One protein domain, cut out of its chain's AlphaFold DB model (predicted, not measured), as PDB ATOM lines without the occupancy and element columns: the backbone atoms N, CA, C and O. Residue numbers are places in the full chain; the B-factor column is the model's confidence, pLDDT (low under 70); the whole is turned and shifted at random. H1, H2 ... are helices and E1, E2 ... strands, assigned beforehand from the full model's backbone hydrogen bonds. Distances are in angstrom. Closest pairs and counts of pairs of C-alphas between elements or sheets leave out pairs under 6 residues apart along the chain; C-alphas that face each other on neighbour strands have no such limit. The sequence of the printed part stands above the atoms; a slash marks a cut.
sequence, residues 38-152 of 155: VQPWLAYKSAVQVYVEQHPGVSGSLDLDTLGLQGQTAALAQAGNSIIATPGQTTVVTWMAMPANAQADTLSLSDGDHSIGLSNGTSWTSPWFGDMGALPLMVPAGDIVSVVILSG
ATOM      1  N   VAL A  38     -50.009  49.857 -25.994       89.88
ATOM      2  CA  VAL A  38     -50.871  49.202 -27.000       89.88
ATOM      3  C   VAL A  38     -50.751  49.854 -28.379       89.88
ATOM      4  O   VAL A  38     -50.395  49.202 -29.356       89.88
ATOM      5  N   GLN A  39     -51.016  51.160 -28.459       90.88
ATOM      6  CA  GLN A  39     -50.955  51.912 -29.717       90.88
ATOM      7  C   GLN A  39     -49.534  51.927 -30.316       90.88
ATOM      8  O   GLN A  39     -49.394  51.610 -31.498       90.88
ATOM      9  N   PRO A  40     -48.463  52.205 -29.539       91.88
ATOM     10  CA  PRO A  40     -47.091  52.064 -30.018       91.88
ATOM     11  C   PRO A  40     -46.771  50.675 -30.566       91.88
ATOM     12  O   PRO A  40     -46.123  50.584 -31.604       91.88
ATOM     13  N   TRP A  41     -47.224  49.599 -29.920       94.69
ATOM     14  CA  TRP A  41     -46.950  48.243 -30.393       94.69
ATOM     15  C   TRP A  41     -47.716  47.895 -31.675       94.69
ATOM     16  O   TRP A  41     -47.137  47.318 -32.594       94.69
ATOM     17  N   LEU A  42     -48.985  48.301 -31.793       93.25
ATOM     18  CA  LEU A  42     -49.749  48.150 -33.037       93.25
ATOM     19  C   LEU A  42     -49.113  48.940 -34.194       93.25
ATOM     20  O   LEU A  42     -49.040  48.443 -35.318       93.25
ATOM     21  N   ALA A  43     -48.598  50.141 -33.920       93.00
ATOM     22  CA  ALA A  43     -47.833  50.908 -34.899       93.00
ATOM     23  C   ALA A  43     -46.507  50.211 -35.252       93.00
ATOM     24  O   ALA A  43     -46.156  50.114 -36.425       93.00
ATOM     25  N   TYR A  44     -45.803  49.670 -34.257       95.50
ATOM     26  CA  TYR A  44     -44.554  48.933 -34.436       95.50
ATOM     27  C   TYR A  44     -44.727  47.682 -35.300       95.50
ATOM     28  O   TYR A  44     -44.007  47.538 -36.289       95.50
ATOM     29  N   LYS A  45     -45.705  46.812 -35.003       95.69
ATOM     30  CA  LYS A  45     -45.944  45.600 -35.808       95.69
ATOM     31  C   LYS A  45     -46.252  45.957 -37.266       95.69
ATOM     32  O   LYS A  45     -45.759  45.307 -38.184       95.69
ATOM     33  N   SER A  46     -47.046  47.013 -37.472       94.62
ATOM     34  CA  SER A  46     -47.418  47.483 -38.805       94.62
ATOM     35  C   SER A  46     -46.207  48.053 -39.541       94.62
ATOM     36  O   SER A  46     -46.006  47.721 -40.705       94.62
ATOM     37  N   ALA A  47     -45.360  48.830 -38.861       96.00
ATOM     38  CA  ALA A  47     -44.127  49.361 -39.435       96.00
ATOM     39  C   ALA A  47     -43.163  48.243 -39.860       96.00
ATOM     40  O   ALA A  47     -42.614  48.310 -40.958       96.00
ATOM     41  N   VAL A  48     -42.994  47.195 -39.041       97.31
ATOM     42  CA  VAL A  48     -42.181  46.021 -39.405       97.31
ATOM     43  C   VAL A  48     -42.748  45.344 -40.653       97.31
ATOM     44  O   VAL A  48     -42.002  45.102 -41.599       97.31
ATOM     45  N   GLN A  49     -44.056  45.072 -40.689       94.88
ATOM     46  CA  GLN A  49     -44.689  44.431 -41.844       94.88
ATOM     47  C   GLN A  49     -44.509  45.263 -43.122       94.88
ATOM     48  O   GLN A  49     -44.037  44.738 -44.129       94.88
ATOM     49  N   VAL A  50     -44.813  46.563 -43.069       95.19
ATOM     50  CA  VAL A  50     -44.667  47.478 -44.212       95.19
ATOM     51  C   VAL A  50     -43.211  47.555 -44.674       95.19
ATOM     52  O   VAL A  50     -42.946  47.564 -45.875       95.19
ATOM     53  N   TYR A  51     -42.252  47.575 -43.745       95.25
ATOM     54  CA  TYR A  51     -40.835  47.582 -44.099       95.25
ATOM     55  C   TYR A  51     -40.441  46.315 -44.863       95.25
ATOM     56  O   TYR A  51     -39.764  46.414 -45.886       95.25
ATOM     57  N   VAL A  52     -40.874  45.140 -44.396       94.88
ATOM     58  CA  VAL A  52     -40.597  43.855 -45.058       94.88
ATOM     59  C   VAL A  52     -41.259  43.800 -46.434       94.88
ATOM     60  O   VAL A  52     -40.618  43.380 -47.394       94.88
ATOM     61  N   GLU A  53     -42.495  44.291 -46.564       91.88
ATOM     62  CA  GLU A  53     -43.194  44.387 -47.852       91.88
ATOM     63  C   GLU A  53     -42.433  45.256 -48.871       91.88
ATOM     64  O   GLU A  53     -42.404  44.944 -50.063       91.88
ATOM     65  N   GLN A  54     -41.785  46.328 -48.406       93.00
ATOM     66  CA  GLN A  54     -40.997  47.246 -49.235       93.00
ATOM     67  C   GLN A  54     -39.560  46.774 -49.495       93.00
ATOM     68  O   GLN A  54     -38.927  47.253 -50.438       93.00
ATOM     69  N   HIS A  55     -39.047  45.833 -48.699       93.06
ATOM     70  CA  HIS A  55     -37.681  45.311 -48.797       93.06
ATOM     71  C   HIS A  55     -37.688  43.777 -48.877       93.06
ATOM     72  O   HIS A  55     -37.291  43.103 -47.920       93.06
ATOM     73  N   PRO A  56     -38.115  43.203 -50.017       89.50
ATOM     74  CA  PRO A  56     -38.206  41.758 -50.160       89.50
ATOM     75  C   PRO A  56     -36.830  41.095 -49.985       89.50
ATOM     76  O   PRO A  56     -35.813  41.600 -50.465       89.50
ATOM     77  N   GLY A  57     -36.790  39.973 -49.265       87.25
ATOM     78  CA  GLY A  57     -35.554  39.255 -48.931       87.25
ATOM     79  C   GLY A  57     -34.806  39.768 -47.694       87.25
ATOM     80  O   GLY A  57     -33.769  39.200 -47.341       87.25
ATOM     81  N   VAL A  58     -35.306  40.803 -47.007       93.62
ATOM     82  CA  VAL A  58     -34.766  41.186 -45.694       93.62
ATOM     83  C   VAL A  58     -34.942  40.044 -44.688       93.62
ATOM     84  O   VAL A  58     -35.954  39.349 -44.677       93.62
ATOM     85  N   SER A  59     -33.942  39.840 -43.834       95.88
ATOM     86  CA  SER A  59     -33.981  38.862 -42.746       95.88
ATOM     87  C   SER A  59     -33.253  39.396 -41.513       95.88
ATOM     88  O   SER A  59     -32.485  40.354 -41.604       95.88
ATOM     89  N   GLY A  60     -33.501  38.787 -40.354       96.44
ATOM     90  CA  GLY A  60     -32.930  39.210 -39.075       96.44
ATOM     91  C   GLY A  60     -33.914  40.021 -38.238       96.44
ATOM     92  O   GLY A  60     -35.074  39.639 -38.124       96.44
ATOM     93  N   SER A  61     -33.448  41.102 -37.617       96.88
ATOM     94  CA  SER A  61     -34.260  42.000 -36.787       96.88
ATOM     95  C   SER A  61     -34.101  43.434 -37.277       96.88
ATOM     96  O   SER A  61     -33.029  43.807 -37.753       96.88
ATOM     97  N   LEU A  62     -35.158  44.233 -37.148       96.69
ATOM     98  CA  LEU A  62     -35.164  45.659 -37.480       96.69
ATOM     99  C   LEU A  62     -35.085  46.505 -36.213       96.69
ATOM    100  O   LEU A  62     -35.834  46.272 -35.260       96.69
ATOM    101  N   ASP A  63     -34.222  47.514 -36.240       95.69
ATOM    102  CA  ASP A  63     -34.097  48.493 -35.165       95.69
ATOM    103  C   ASP A  63     -35.188  49.568 -35.270       95.69
ATOM    104  O   ASP A  63     -35.720  49.849 -36.347       95.69
ATOM    105  N   LEU A  64     -35.512  50.221 -34.148       93.25
ATOM    106  CA  LEU A  64     -36.532  51.279 -34.118       93.25
ATOM    107  C   LEU A  64     -36.197  52.449 -35.051       93.25
ATOM    108  O   LEU A  64     -37.107  53.030 -35.637       93.25
ATOM    109  N   ASP A  65     -34.915  52.760 -35.231       94.00
ATOM    110  CA  ASP A  65     -34.455  53.820 -36.132       94.00
ATOM    111  C   ASP A  65     -34.774  53.487 -37.597       94.00
ATOM    112  O   ASP A  65     -35.255  54.346 -38.337       94.00
ATOM    113  N   THR A  66     -34.586  52.226 -38.003       94.19
ATOM    114  CA  THR A  66     -34.935  51.729 -39.345       94.19
ATOM    115  C   THR A  66     -36.432  51.852 -39.624       94.19
ATOM    116  O   THR A  66     -36.838  52.092 -40.759       94.19
ATOM    117  N   LEU A  67     -37.249  51.723 -38.580       93.50
ATOM    118  CA  LEU A  67     -38.707  51.820 -38.645       93.50
ATOM    119  C   LEU A  67     -39.232  53.258 -38.481       93.50
ATOM    120  O   LEU A  67     -40.438  53.473 -38.572       93.50
ATOM    121  N   GLY A  68     -38.364  54.241 -38.210       92.19
ATOM    122  CA  GLY A  68     -38.769  55.621 -37.916       92.19
ATOM    123  C   GLY A  68     -39.503  55.786 -36.576       92.19
ATOM    124  O   GLY A  68     -40.331  56.686 -36.423       92.19
ATOM    125  N   LEU A  69     -39.229  54.904 -35.609       91.62
ATOM    126  CA  LEU A  69     -39.882  54.829 -34.296       91.62
ATOM    127  C   LEU A  69     -38.942  55.172 -33.129       91.62
ATOM    128  O   LEU A  69     -39.234  54.852 -31.977       91.62
ATOM    129  N   GLN A  70     -37.845  55.884 -33.387       88.94
ATOM    130  CA  GLN A  70     -36.846  56.286 -32.388       88.94
ATOM    131  C   GLN A  70     -37.417  57.131 -31.234       88.94
ATOM    132  O   GLN A  70     -36.863  57.167 -30.137       88.94
ATOM    133  N   GLY A  71     -38.550  57.807 -31.453       86.81
ATOM    134  CA  GLY A  71     -39.262  58.552 -30.408       86.81
ATOM    135  C   GLY A  71     -40.038  57.670 -29.423       86.81
ATOM    136  O   GLY A  71     -40.503  58.172 -28.403       86.81
ATOM    137  N   GLN A  72     -40.187  56.373 -29.711       88.81
ATOM    138  CA  GLN A  72     -41.020  55.435 -28.951       88.81
ATOM    139  C   GLN A  72     -40.209  54.448 -28.100       88.81
ATOM    140  O   GLN A  72     -40.782  53.522 -27.532       88.81
ATOM    141  N   THR A  73     -38.895  54.642 -27.959       87.25
ATOM    142  CA  THR A  73     -37.983  53.702 -27.277       87.25
ATOM    143  C   THR A  73     -38.447  53.301 -25.878       87.25
ATOM    144  O   THR A  73     -38.357  52.135 -25.515       87.25
ATOM    145  N   ALA A  74     -38.995  54.233 -25.092       88.06
ATOM    146  CA  ALA A  74     -39.506  53.919 -23.757       88.06
ATOM    147  C   ALA A  74     -40.780  53.055 -23.795       88.06
ATOM    148  O   ALA A  74     -40.936  52.146 -22.983       88.06
ATOM    149  N   ALA A  75     -41.681  53.324 -24.743       88.38
ATOM    150  CA  ALA A  75     -42.918  52.567 -24.909       88.38
ATOM    151  C   ALA A  75     -42.678  51.190 -25.543       88.38
ATOM    152  O   ALA A  75     -43.430  50.267 -25.262       88.38
ATOM    153  N   LEU A  76     -41.628  51.043 -26.356       91.38
ATOM    154  CA  LEU A  76     -41.272  49.818 -27.080       91.38
ATOM    155  C   LEU A  76     -40.050  49.104 -26.488       91.38
ATOM    156  O   LEU A  76     -39.470  48.240 -27.135       91.38
ATOM    157  N   ALA A  77     -39.663  49.419 -25.250       89.19
ATOM    158  CA  ALA A  77     -38.453  48.879 -24.621       89.19
ATOM    159  C   ALA A  77     -38.439  47.342 -24.499       89.19
ATOM    160  O   ALA A  77     -37.377  46.745 -24.362       89.19
ATOM    161  N   GLN A  78     -39.618  46.717 -24.512       90.94
ATOM    162  CA  GLN A  78     -39.807  45.264 -24.442       90.94
ATOM    163  C   GLN A  78     -40.296  44.676 -25.774       90.94
ATOM    164  O   GLN A  78     -40.700  43.516 -25.812       90.94
ATOM    165  N   ALA A  79     -40.342  45.475 -26.843       94.75
ATOM    166  CA  ALA A  79     -40.761  45.008 -28.153       94.75
ATOM    167  C   ALA A  79     -39.592  44.333 -28.877       94.75
ATOM    168  O   ALA A  79     -38.452  44.798 -28.816       94.75
ATOM    169  N   GLY A  80     -39.887  43.252 -29.588       96.56
ATOM    170  CA  GLY A  80     -38.934  42.549 -30.437       96.56
ATOM    171  C   GLY A  80     -39.552  42.165 -31.774       96.56
ATOM    172  O   GLY A  80     -40.777  42.076 -31.908       96.56
ATOM    173  N   ASN A  81     -38.694  41.937 -32.767       98.12
ATOM    174  CA  ASN A  81     -39.095  41.363 -34.041       98.12
ATOM    175  C   ASN A  81     -38.071  40.350 -34.559       98.12
ATOM    176  O   ASN A  81     -36.908  40.336 -34.159       98.12
ATOM    177  N   SER A  82     -38.535  39.475 -35.443       98.00
ATOM    178  CA  SER A  82     -37.701  38.554 -36.196       98.00
ATOM    179  C   SER A  82     -38.326  38.297 -37.559       98.00
ATOM    180  O   SER A  82     -39.525  38.038 -37.670       98.00
ATOM    181  N   ILE A  83     -37.498  38.378 -38.592       97.81
ATOM    182  CA  ILE A  83     -37.870  38.186 -39.985       97.81
ATOM    183  C   ILE A  83     -37.057  37.025 -40.531       97.81
ATOM    184  O   ILE A  83     -35.821  37.043 -40.543       97.81
ATOM    185  N   ILE A  84     -37.771  36.006 -40.990       95.88
ATOM    186  CA  ILE A  84     -37.205  34.760 -41.485       95.88
ATOM    187  C   ILE A  84     -37.620  34.629 -42.942       95.88
ATOM    188  O   ILE A  84     -38.751  34.248 -43.244       95.88
ATOM    189  N   ALA A  85     -36.700  34.981 -43.834       93.62
ATOM    190  CA  ALA A  85     -36.879  34.846 -45.271       93.62
ATOM    191  C   ALA A  85     -36.413  33.463 -45.740       93.62
ATOM    192  O   ALA A  85     -35.311  33.010 -45.419       93.62
ATOM    193  N   THR A  86     -37.255  32.800 -46.521       90.25
ATOM    194  CA  THR A  86     -36.990  31.523 -47.189       90.25
ATOM    195  C   THR A  86     -37.445  31.634 -48.644       90.25
ATOM    196  O   THR A  86     -38.268  32.486 -48.942       90.25
ATOM    197  N   PRO A  87     -36.950  30.813 -49.584       88.25
ATOM    198  CA  PRO A  87     -37.374  30.931 -50.978       88.25
ATOM    199  C   PRO A  87     -38.899  30.782 -51.142       88.25
ATOM    200  O   PRO A  87     -39.438  29.698 -50.927       88.25
ATOM    201  N   GLY A  88     -39.583  31.847 -51.562       86.50
ATOM    202  CA  GLY A  88     -41.031  31.887 -51.793       86.50
ATOM    203  C   GLY A  88     -41.869  32.333 -50.585       86.50
ATOM    204  O   GLY A  88     -43.094  32.437 -50.721       86.50
ATOM    205  N   GLN A  89     -41.254  32.559 -49.419       92.56
ATOM    206  CA  GLN A  89     -41.957  32.879 -48.183       92.56
ATOM    207  C   GLN A  89     -41.089  33.639 -47.171       92.56
ATOM    208  O   GLN A  89     -40.031  33.171 -46.744       92.56
ATOM    209  N   THR A  90     -41.634  34.730 -46.635       95.12
ATOM    210  CA  THR A  90     -41.043  35.477 -45.524       95.12
ATOM    211  C   THR A  90     -41.986  35.485 -44.326       95.12
ATOM    212  O   THR A  90     -43.138  35.904 -44.424       95.12
ATOM    213  N   THR A  91     -41.503  35.006 -43.179       95.94
ATOM    214  CA  THR A  91     -42.251  35.001 -41.914       95.94
ATOM    215  C   THR A  91     -41.794  36.159 -41.043       95.94
ATOM    216  O   THR A  91     -40.603  36.295 -40.766       95.94
ATOM    217  N   VAL A  92     -42.742  36.970 -40.591       97.31
ATOM    218  CA  VAL A  92     -42.530  38.113 -39.708       97.31
ATOM    219  C   VAL A  92     -43.156  37.794 -38.361       97.31
ATOM    220  O   VAL A  92     -44.350  37.509 -38.278       97.31
ATOM    221  N   VAL A  93     -42.351  37.847 -37.305       98.19
ATOM    222  CA  VAL A  93     -42.801  37.676 -35.925       98.19
ATOM    223  C   VAL A  93     -42.493  38.956 -35.168       98.19
ATOM    224  O   VAL A  93     -41.354  39.415 -35.176       98.19
ATOM    225  N   THR A  94     -43.489  39.534 -34.507       98.06
ATOM    226  CA  THR A  94     -43.310  40.678 -33.602       98.06
ATOM    227  C   THR A  94     -43.914  40.346 -32.253       98.06
ATOM    228  O   THR A  94     -44.951  39.693 -32.192       98.06
ATOM    229  N   TRP A  95     -43.273  40.746 -31.162       97.88
ATOM    230  CA  TRP A  95     -43.758  40.442 -29.818       97.88
ATOM    231  C   TRP A  95     -43.461  41.567 -28.847       97.88
ATOM    232  O   TRP A  95     -42.642  42.443 -29.134       97.88
ATOM    233  N   MET A  96     -44.157  41.565 -27.714       96.19
ATOM    234  CA  MET A  96     -43.872  42.476 -26.616       96.19
ATOM    235  C   MET A  96     -44.434  41.963 -25.288       96.19
ATOM    236  O   MET A  96     -45.577  41.507 -25.208       96.19
ATOM    237  N   ALA A  97     -43.665  42.140 -24.215       93.81
ATOM    238  CA  ALA A  97     -44.177  41.947 -22.866       93.81
ATOM    239  C   ALA A  97     -45.181  43.055 -22.511       93.81
ATOM    240  O   ALA A  97     -44.862  44.248 -22.532       93.81
ATOM    241  N   MET A  98     -46.402  42.661 -22.152       89.00
ATOM    242  CA  MET A  98     -47.484  43.566 -21.759       89.00
ATOM    243  C   MET A  98     -48.242  43.014 -20.550       89.00
ATOM    244  O   MET A  98     -48.355  41.796 -20.420       89.00
ATOM    245  N   PRO A  99     -48.808  43.863 -19.672       89.06
ATOM    246  CA  PRO A  99     -49.708  43.388 -18.633       89.06
ATOM    247  C   PRO A  99     -51.012  42.868 -19.258       89.06
ATOM    248  O   PRO A  99     -51.434  43.335 -20.316       89.06
ATOM    249  N   ALA A 100     -51.678  41.924 -18.592       88.31
ATOM    250  CA  ALA A 100     -52.842  41.217 -19.140       88.31
ATOM    251  C   ALA A 100     -53.983  42.146 -19.603       88.31
ATOM    252  O   ALA A 100     -54.650  41.861 -20.593       88.31
ATOM    253  N   ASN A 101     -54.190  43.280 -18.926       88.19
ATOM    254  CA  ASN A 101     -55.167  44.282 -19.357       88.19
ATOM    255  C   ASN A 101     -54.771  44.931 -20.692       88.19
ATOM    256  O   ASN A 101     -55.609  45.039 -21.575       88.19
ATOM    257  N   ALA A 102     -53.495  45.279 -20.884       90.38
ATOM    258  CA  ALA A 102     -53.019  45.841 -22.145       90.38
ATOM    259  C   ALA A 102     -53.031  44.806 -23.281       90.38
ATOM    260  O   ALA A 102     -53.260  45.167 -24.431       90.38
ATOM    261  N   GLN A 103     -52.833  43.518 -22.981       90.81
ATOM    262  CA  GLN A 103     -53.009  42.443 -23.966       90.81
ATOM    263  C   GLN A 103     -54.466  42.349 -24.431       90.81
ATOM    264  O   GLN A 103     -54.725  42.299 -25.631       90.81
ATOM    265  N   ALA A 104     -55.418  42.379 -23.492       88.69
ATOM    266  CA  ALA A 104     -56.843  42.389 -23.810       88.69
ATOM    267  C   ALA A 104     -57.232  43.639 -24.618       88.69
ATOM    268  O   ALA A 104     -57.916  43.519 -25.634       88.69
ATOM    269  N   ASP A 105     -56.733  44.813 -24.224       90.69
ATOM    270  CA  ASP A 105     -56.942  46.064 -24.959       90.69
ATOM    271  C   ASP A 105     -56.341  45.990 -26.368       90.69
ATOM    272  O   ASP A 105     -56.967  46.435 -27.325       90.69
ATOM    273  N   THR A 106     -55.162  45.383 -26.527       91.44
ATOM    274  CA  THR A 106     -54.514  45.181 -27.832       91.44
ATOM    275  C   THR A 106     -55.368  44.321 -28.750       91.44
ATOM    276  O   THR A 106     -55.626  44.723 -29.879       91.44
ATOM    277  N   LEU A 107     -55.846  43.176 -28.258       89.12
ATOM    278  CA  LEU A 107     -56.712  42.271 -29.019       89.12
ATOM    279  C   LEU A 107     -58.064  42.911 -29.363       89.12
ATOM    280  O   LEU A 107     -58.630  42.635 -30.418       89.12
ATOM    281  N   SER A 108     -58.584  43.773 -28.485       88.06
ATOM    282  CA  SER A 108     -59.818  44.516 -28.745       88.06
ATOM    283  C   SER A 108     -59.619  45.645 -29.757       88.06
ATOM    284  O   SER A 108     -60.513  45.899 -30.560       88.06
ATOM    285  N   LEU A 109     -58.489  46.356 -29.701       88.31
ATOM    286  CA  LEU A 109     -58.189  47.499 -30.569       88.31
ATOM    287  C   LEU A 109     -57.637  47.087 -31.934       88.31
ATOM    288  O   LEU A 109     -57.665  47.894 -32.860       88.31
ATOM    289  N   SER A 110     -57.153  45.854 -32.078       85.19
ATOM    290  CA  SER A 110     -56.662  45.322 -33.349       85.19
ATOM    291  C   SER A 110     -57.770  44.920 -34.328       85.19
ATOM    292  O   SER A 110     -57.459  44.372 -35.379       85.19
ATOM    293  N   ASP A 111     -59.040  45.164 -33.984       78.81
ATOM    294  CA  ASP A 111     -60.220  45.041 -34.853       78.81
ATOM    295  C   ASP A 111     -60.286  43.734 -35.669       78.81
ATOM    296  O   ASP A 111     -60.507  43.725 -36.877       78.81
ATOM    297  N   GLY A 112     -60.047  42.597 -35.008       74.00
ATOM    298  CA  GLY A 112     -60.098  41.291 -35.672       74.00
ATOM    299  C   GLY A 112     -58.837  40.921 -36.453       74.00
ATOM    300  O   GLY A 112     -58.883  40.032 -37.301       74.00
ATOM    301  N   ASP A 113     -57.695  41.552 -36.180       86.12
ATOM    302  CA  ASP A 113     -56.411  41.072 -36.688       86.12
ATOM    303  C   ASP A 113     -56.064  39.684 -36.123       86.12
ATOM    304  O   ASP A 113     -55.530  39.533 -35.021       86.12
ATOM    305  N   HIS A 114     -56.333  38.660 -36.929       88.81
ATOM    306  CA  HIS A 114     -56.089  37.268 -36.579       88.81
ATOM    307  C   HIS A 114     -54.608  36.867 -36.566       88.81
ATOM    308  O   HIS A 114     -54.290  35.736 -36.191       88.81
ATOM    309  N   SER A 115     -53.698  37.756 -36.978       93.81
ATOM    310  CA  SER A 115     -52.264  37.513 -36.832       93.81
ATOM    311  C   SER A 115     -51.805  37.634 -35.382       93.81
ATOM    312  O   SER A 115     -50.675  37.253 -35.101       93.81
ATOM    313  N   ILE A 116     -52.640  38.161 -34.476       95.69
ATOM    314  CA  ILE A 116     -52.271  38.497 -33.097       95.69
ATOM    315  C   ILE A 116     -52.761  37.438 -32.104       95.69
ATOM    316  O   ILE A 116     -53.881  36.926 -32.184       95.69
ATOM    317  N   GLY A 117     -51.917  37.135 -31.124       95.25
ATOM    318  CA  GLY A 117     -52.189  36.166 -30.078       95.25
ATOM    319  C   GLY A 117     -51.212  36.258 -28.911       95.25
ATOM    320  O   GLY A 117     -50.553  37.278 -28.716       95.25
ATOM    321  N   LEU A 118     -51.121  35.184 -28.130       96.38
ATOM    322  CA  LEU A 118     -50.231  35.064 -26.977       96.38
ATOM    323  C   LEU A 118     -49.207  33.956 -27.192       96.38
ATOM    324  O   LEU A 118     -49.549  32.860 -27.641       96.38
ATOM    325  N   SER A 119     -47.955  34.230 -26.837       97.44
ATOM    326  CA  SER A 119     -46.888  33.232 -26.864       97.44
ATOM    327  C   SER A 119     -46.961  32.289 -25.658       97.44
ATOM    328  O   SER A 119     -47.176  32.713 -24.523       97.44
ATOM    329  N   ASN A 120     -46.668  31.013 -25.894       96.25
ATOM    330  CA  ASN A 120     -46.415  29.989 -24.879       96.25
ATOM    331  C   ASN A 120     -44.925  29.598 -24.811       96.25
ATOM    332  O   ASN A 120     -44.586  28.553 -24.258       96.25
ATOM    333  N   GLY A 121     -44.021  30.393 -25.394       94.62
ATOM    334  CA  GLY A 121     -42.589  30.084 -25.486       94.62
ATOM    335  C   GLY A 121     -42.182  29.676 -26.898       94.62
ATOM    336  O   GLY A 121     -41.459  30.388 -27.591       94.62
ATOM    337  N   THR A 122     -42.645  28.499 -27.316       96.06
ATOM    338  CA  THR A 122     -42.317  27.877 -28.614       96.06
ATOM    339  C   THR A 122     -43.534  27.674 -29.512       96.06
ATOM    340  O   THR A 122     -43.400  27.183 -30.627       96.06
ATOM    341  N   SER A 123     -44.719  28.040 -29.036       97.00
ATOM    342  CA  SER A 123     -45.978  28.046 -29.777       97.00
ATOM    343  C   SER A 123     -46.780  29.279 -29.395       97.00
ATOM    344  O   SER A 123     -46.392  30.014 -28.483       97.00
ATOM    345  N   TRP A 124     -47.893  29.519 -30.076       97.00
ATOM    346  CA  TRP A 124     -48.756  30.648 -29.767       97.00
ATOM    347  C   TRP A 124     -50.225  30.319 -30.000       97.00
ATOM    348  O   TRP A 124     -50.569  29.392 -30.734       97.00
ATOM    349  N   THR A 125     -51.096  31.072 -29.340       95.88
ATOM    350  CA  THR A 125     -52.546  30.931 -29.457       95.88
ATOM    351  C   THR A 125     -53.167  32.246 -29.892       95.88
ATOM    352  O   THR A 125     -52.825  33.296 -29.353       95.88
ATOM    353  N   SER A 126     -54.113  32.207 -30.826       92.81
ATOM    354  CA  SER A 126     -54.956  33.359 -31.147       92.81
ATOM    355  C   SER A 126     -56.328  33.213 -30.474       92.81
ATOM    356  O   SER A 126     -56.832  32.094 -30.336       92.81
ATOM    357  N   PRO A 127     -56.986  34.316 -30.073       88.19
ATOM    358  CA  PRO A 127     -58.346  34.255 -29.532       88.19
ATOM    359  C   PRO A 127     -59.374  33.677 -30.510       88.19
ATOM    360  O   PRO A 127     -60.385  33.125 -30.083       88.19
ATOM    361  N   TRP A 128     -59.124  33.817 -31.815       87.94
ATOM    362  CA  TRP A 128     -60.068  33.443 -32.868       87.94
ATOM    363  C   TRP A 128     -59.919  31.997 -33.336       87.94
ATOM    364  O   TRP A 128     -60.923  31.357 -33.645       87.94
ATOM    365  N   PHE A 129     -58.694  31.470 -33.376       89.50
ATOM    366  CA  PHE A 129     -58.411  30.141 -33.931       89.50
ATOM    367  C   PHE A 129     -57.806  29.160 -32.921       89.50
ATOM    368  O   PHE A 129     -57.628  27.988 -33.244       89.50
ATOM    369  N   GLY A 130     -57.548  29.592 -31.685       92.62
ATOM    370  CA  GLY A 130     -56.950  28.741 -30.663       92.62
ATOM    371  C   GLY A 130     -55.467  28.518 -30.933       92.62
ATOM    372  O   GLY A 130     -54.743  29.473 -31.196       92.62
ATOM    373  N   ASP A 131     -55.000  27.277 -30.820       95.38
ATOM    374  CA  ASP A 131     -53.597  26.927 -31.062       95.38
ATOM    375  C   ASP A 131     -53.210  27.154 -32.529       95.38
ATOM    376  O   ASP A 131     -53.783  26.556 -33.440       95.38
ATOM    377  N   MET A 132     -52.226  28.025 -32.739       95.56
ATOM    378  CA  MET A 132     -51.711  28.404 -34.053       95.56
ATOM    379  C   MET A 132     -50.446  27.619 -34.431       95.56
ATOM    380  O   MET A 132     -49.897  27.810 -35.517       95.56
ATOM    381  N   GLY A 133     -49.975  26.733 -33.550       95.12
ATOM    382  CA  GLY A 133     -48.797  25.907 -33.765       95.12
ATOM    383  C   GLY A 133     -47.491  26.571 -33.333       95.12
ATOM    384  O   GLY A 133     -47.454  27.490 -32.511       95.12
ATOM    385  N   ALA A 134     -46.383  26.043 -33.853       96.44
ATOM    386  CA  ALA A 134     -45.043  26.410 -33.417       96.44
ATOM    387  C   ALA A 134     -44.618  27.800 -33.912       96.44
ATOM    388  O   ALA A 134     -44.862  28.178 -35.058       96.44
ATOM    389  N   LEU A 135     -43.912  28.530 -33.051       95.56
ATOM    390  CA  LEU A 135     -43.172  29.726 -33.423       95.56
ATOM    391  C   LEU A 135     -41.811  29.322 -34.008       95.56
ATOM    392  O   LEU A 135     -41.175  28.391 -33.506       95.56
ATOM    393  N   PRO A 136     -41.316  30.031 -35.035       92.81
ATOM    394  CA  PRO A 136     -40.025  29.721 -35.643       92.81
ATOM    395  C   PRO A 136     -38.829  30.172 -34.780       92.81
ATOM    396  O   PRO A 136     -37.683  29.863 -35.096       92.81
ATOM    397  N   LEU A 137     -39.093  30.884 -33.682       94.19
ATOM    398  CA  LEU A 137     -38.136  31.270 -32.654       94.19
ATOM    399  C   LEU A 137     -38.787  31.205 -31.267       94.19
ATOM    400  O   LEU A 137     -40.009  31.165 -31.145       94.19
ATOM    401  N   MET A 138     -37.963  31.239 -30.219       95.50
ATOM    402  CA  MET A 138     -38.455  31.360 -28.850       95.50
ATOM    403  C   MET A 138     -38.907  32.799 -28.577       95.50
ATOM    404  O   MET A 138     -38.096  33.721 -28.643       95.50
ATOM    405  N   VAL A 139     -40.178  32.970 -28.225       96.25
ATOM    406  CA  VAL A 139     -40.756  34.236 -27.749       96.25
ATOM    407  C   VAL A 139     -41.183  34.030 -26.300       96.25
ATOM    408  O   VAL A 139     -41.859  33.036 -26.042       96.25
ATOM    409  N   PRO A 140     -40.840  34.911 -25.343       95.62
ATOM    410  CA  PRO A 140     -41.206  34.722 -23.941       95.62
ATOM    411  C   PRO A 140     -42.690  34.385 -23.744       95.62
ATOM    412  O   PRO A 140     -43.574  34.950 -24.388       95.62
ATOM    413  N   ALA A 141     -42.962  33.411 -22.874       95.12
ATOM    414  CA  ALA A 141     -44.327  32.988 -22.604       95.12
ATOM    415  C   ALA A 141     -45.109  34.114 -21.913       95.12
ATOM    416  O   ALA A 141     -44.628  34.713 -20.950       95.12
ATOM    417  N   GLY A 142     -46.331  34.355 -22.381       92.94
ATOM    418  CA  GLY A 142     -47.192  35.433 -21.908       92.94
ATOM    419  C   GLY A 142     -47.033  36.752 -22.663       92.94
ATOM    420  O   GLY A 142     -47.816  37.656 -22.395       92.94
ATOM    421  N   ASP A 143     -46.095  36.875 -23.604       95.56
ATOM    422  CA  ASP A 143     -45.997  38.059 -24.464       95.56
ATOM    423  C   ASP A 143     -47.117  38.069 -25.512       95.56
ATOM    424  O   ASP A 143     -47.515  37.016 -26.028       95.56
ATOM    425  N   ILE A 144     -47.591  39.270 -25.864       95.81
ATOM    426  CA  ILE A 144     -48.407  39.435 -27.071       95.81
ATOM    427  C   ILE A 144     -47.499  39.189 -28.272       95.81
ATOM    428  O   ILE A 144     -46.359  39.658 -28.297       95.81
ATOM    429  N   VAL A 145     -47.981  38.441 -29.254       97.62
ATOM    430  CA  VAL A 145     -47.229  38.097 -30.458       97.62
ATOM    431  C   VAL A 145     -48.103  38.302 -31.685       97.62
ATOM    432  O   VAL A 145     -49.299  38.027 -31.649       97.62
ATOM    433  N   SER A 146     -47.511  38.794 -32.767       97.31
ATOM    434  CA  SER A 146     -48.103  38.802 -34.098       97.31
ATOM    435  C   SER A 146     -47.224  38.012 -35.053       97.31
ATOM    436  O   SER A 146     -46.010  38.232 -35.098       97.31
ATOM    437  N   VAL A 147     -47.833  37.086 -35.795       97.06
ATOM    438  CA  VAL A 147     -47.159  36.264 -36.803       97.06
ATOM    439  C   VAL A 147     -47.827  36.463 -38.155       97.06
ATOM    440  O   VAL A 147     -48.998  36.133 -38.339       97.06
ATOM    441  N   VAL A 148     -47.059  36.966 -39.118       95.62
ATOM    442  CA  VAL A 148     -47.505  37.198 -40.495       95.62
ATOM    443  C   VAL A 148     -46.608  36.425 -41.447       95.62
ATOM    444  O   VAL A 148     -45.385  36.451 -41.333       95.62
ATOM    445  N   ILE A 149     -47.221  35.737 -42.406       94.00
ATOM    446  CA  ILE A 149     -46.513  35.028 -43.467       94.00
ATOM    447  C   ILE A 149     -46.814  35.734 -44.784       94.00
ATOM    448  O   ILE A 149     -47.954  35.745 -45.249       94.00
ATOM    449  N   LEU A 150     -45.779  36.309 -45.386       91.25
ATOM    450  CA  LEU A 150     -45.823  36.896 -46.717       91.25
ATOM    451  C   LEU A 150     -45.349  35.845 -47.721       91.25
ATOM    452  O   LEU A 150     -44.329  35.192 -47.512       91.25
ATOM    453  N   SER A 151     -46.100  35.664 -48.804       89.31
ATOM    454  CA  SER A 151     -45.770  34.721 -49.877       89.31
ATOM    455  C   SER A 151     -45.988  35.379 -51.235       89.31
ATOM    456  O   SER A 151     -46.833  36.265 -51.374       89.31
ATOM    457  N   GLY A 152     -45.215  34.968 -52.239       77.38
ATOM    458  CA  GLY A 152     -45.294  35.520 -53.593       77.38
ATOM    459  C   GLY A 152     -43.927  35.822 -54.199       77.38
ATOM    460  O   GLY A 152     -42.885  35.509 -53.629       77.38
TER     461      GLY A 152
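What this domain is: This is residues 38 to 152 of the 155 residues of an uncharacterized protein of Acetobacter sp. KACC 21233 (UniProt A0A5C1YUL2). A strongly twisted sheet of six strands has two helices over one face: the long H1 runs along E1 and E2, and the shorter H2 covers E6 and E3. E1, E2 and E6 are long strands side by side, while the short E3, E4 and E5 continue the sheet as it curls and turns across them. The 115 printed residues hold two named helices and six named strands, in the chain order H1 E1 E2 H2 E3 E4 E5 E6; the sheet order is E1 E2 E6 E3 E4 E5, all antiparallel. The class is mixed, helices and strands, and the whole is compact, with a radius of gyration of the C-alphas of 13.3 A and spans of 35 by 34 by 25 A.

How they stand to each other: H1, residues 38 to 54, is on the sheet at a height of 9.4 A. It lies over E2, residues 89 to 96, and only just over E1, residues 79 to 86, with 3 C-alphas falling on E1. Its closest C-alphas to E2 are Lys 45 and Thr 94, 6.0 A apart. E1 and E2 form a hairpin, with N 82 and O 93 2.8 A apart. E2 is antiparallel to E6, residues 144 to 151, with N 92 and O 148 2.8 A apart. H2, residues 100 to 109, is on the same face as H1, at a height of 9.8 A, over E6 and E3, residues 116 to 119. H1 touches H2 with residues 38 to 42 alone, at a steep tilt of 56 degrees; their closest C-alphas, Val 38 and Thr 106, are 5.5 A apart. E2, H2 and E3 form a split strand-helix-strand unit, two strands running the same way with E6 between them, and its crossover is right-handed. E6 and E3 have N 117 and O 145 2.8 A apart. E3, E4, residues 123 to 126, and E5, residues 130 to 134, form a meander, each strand the antiparallel neighbour of the one before; N 118 and O 125 are 2.8 A apart, as are N 126 and O 130. With E6, antiparallel neighbour of E3, they make a Greek key. In H1 and H2 every O i to N i+4 pair is within hydrogen-bond range.

Where its parts are: H1 begins at C-alpha 38, (-50.871, 49.202, -27.000), and measures 24.4 A. E1 measures 23.6 A, E2 23.7 A, H2 14.1 A, E3 9.8 A, E4 10.5 A and E5 12.4 A. E6 measures 23.4 A and ends at C-alpha 151, (-45.770, 34.721, -49.877).

The domain as a whole: The farthest C-alphas, Pro 87 and Asn 101, are 38.7 A apart. The link from H1 to E1 is long, 24 residues. The printed part has no cut, and no printed residue is under 70 in pLDDT.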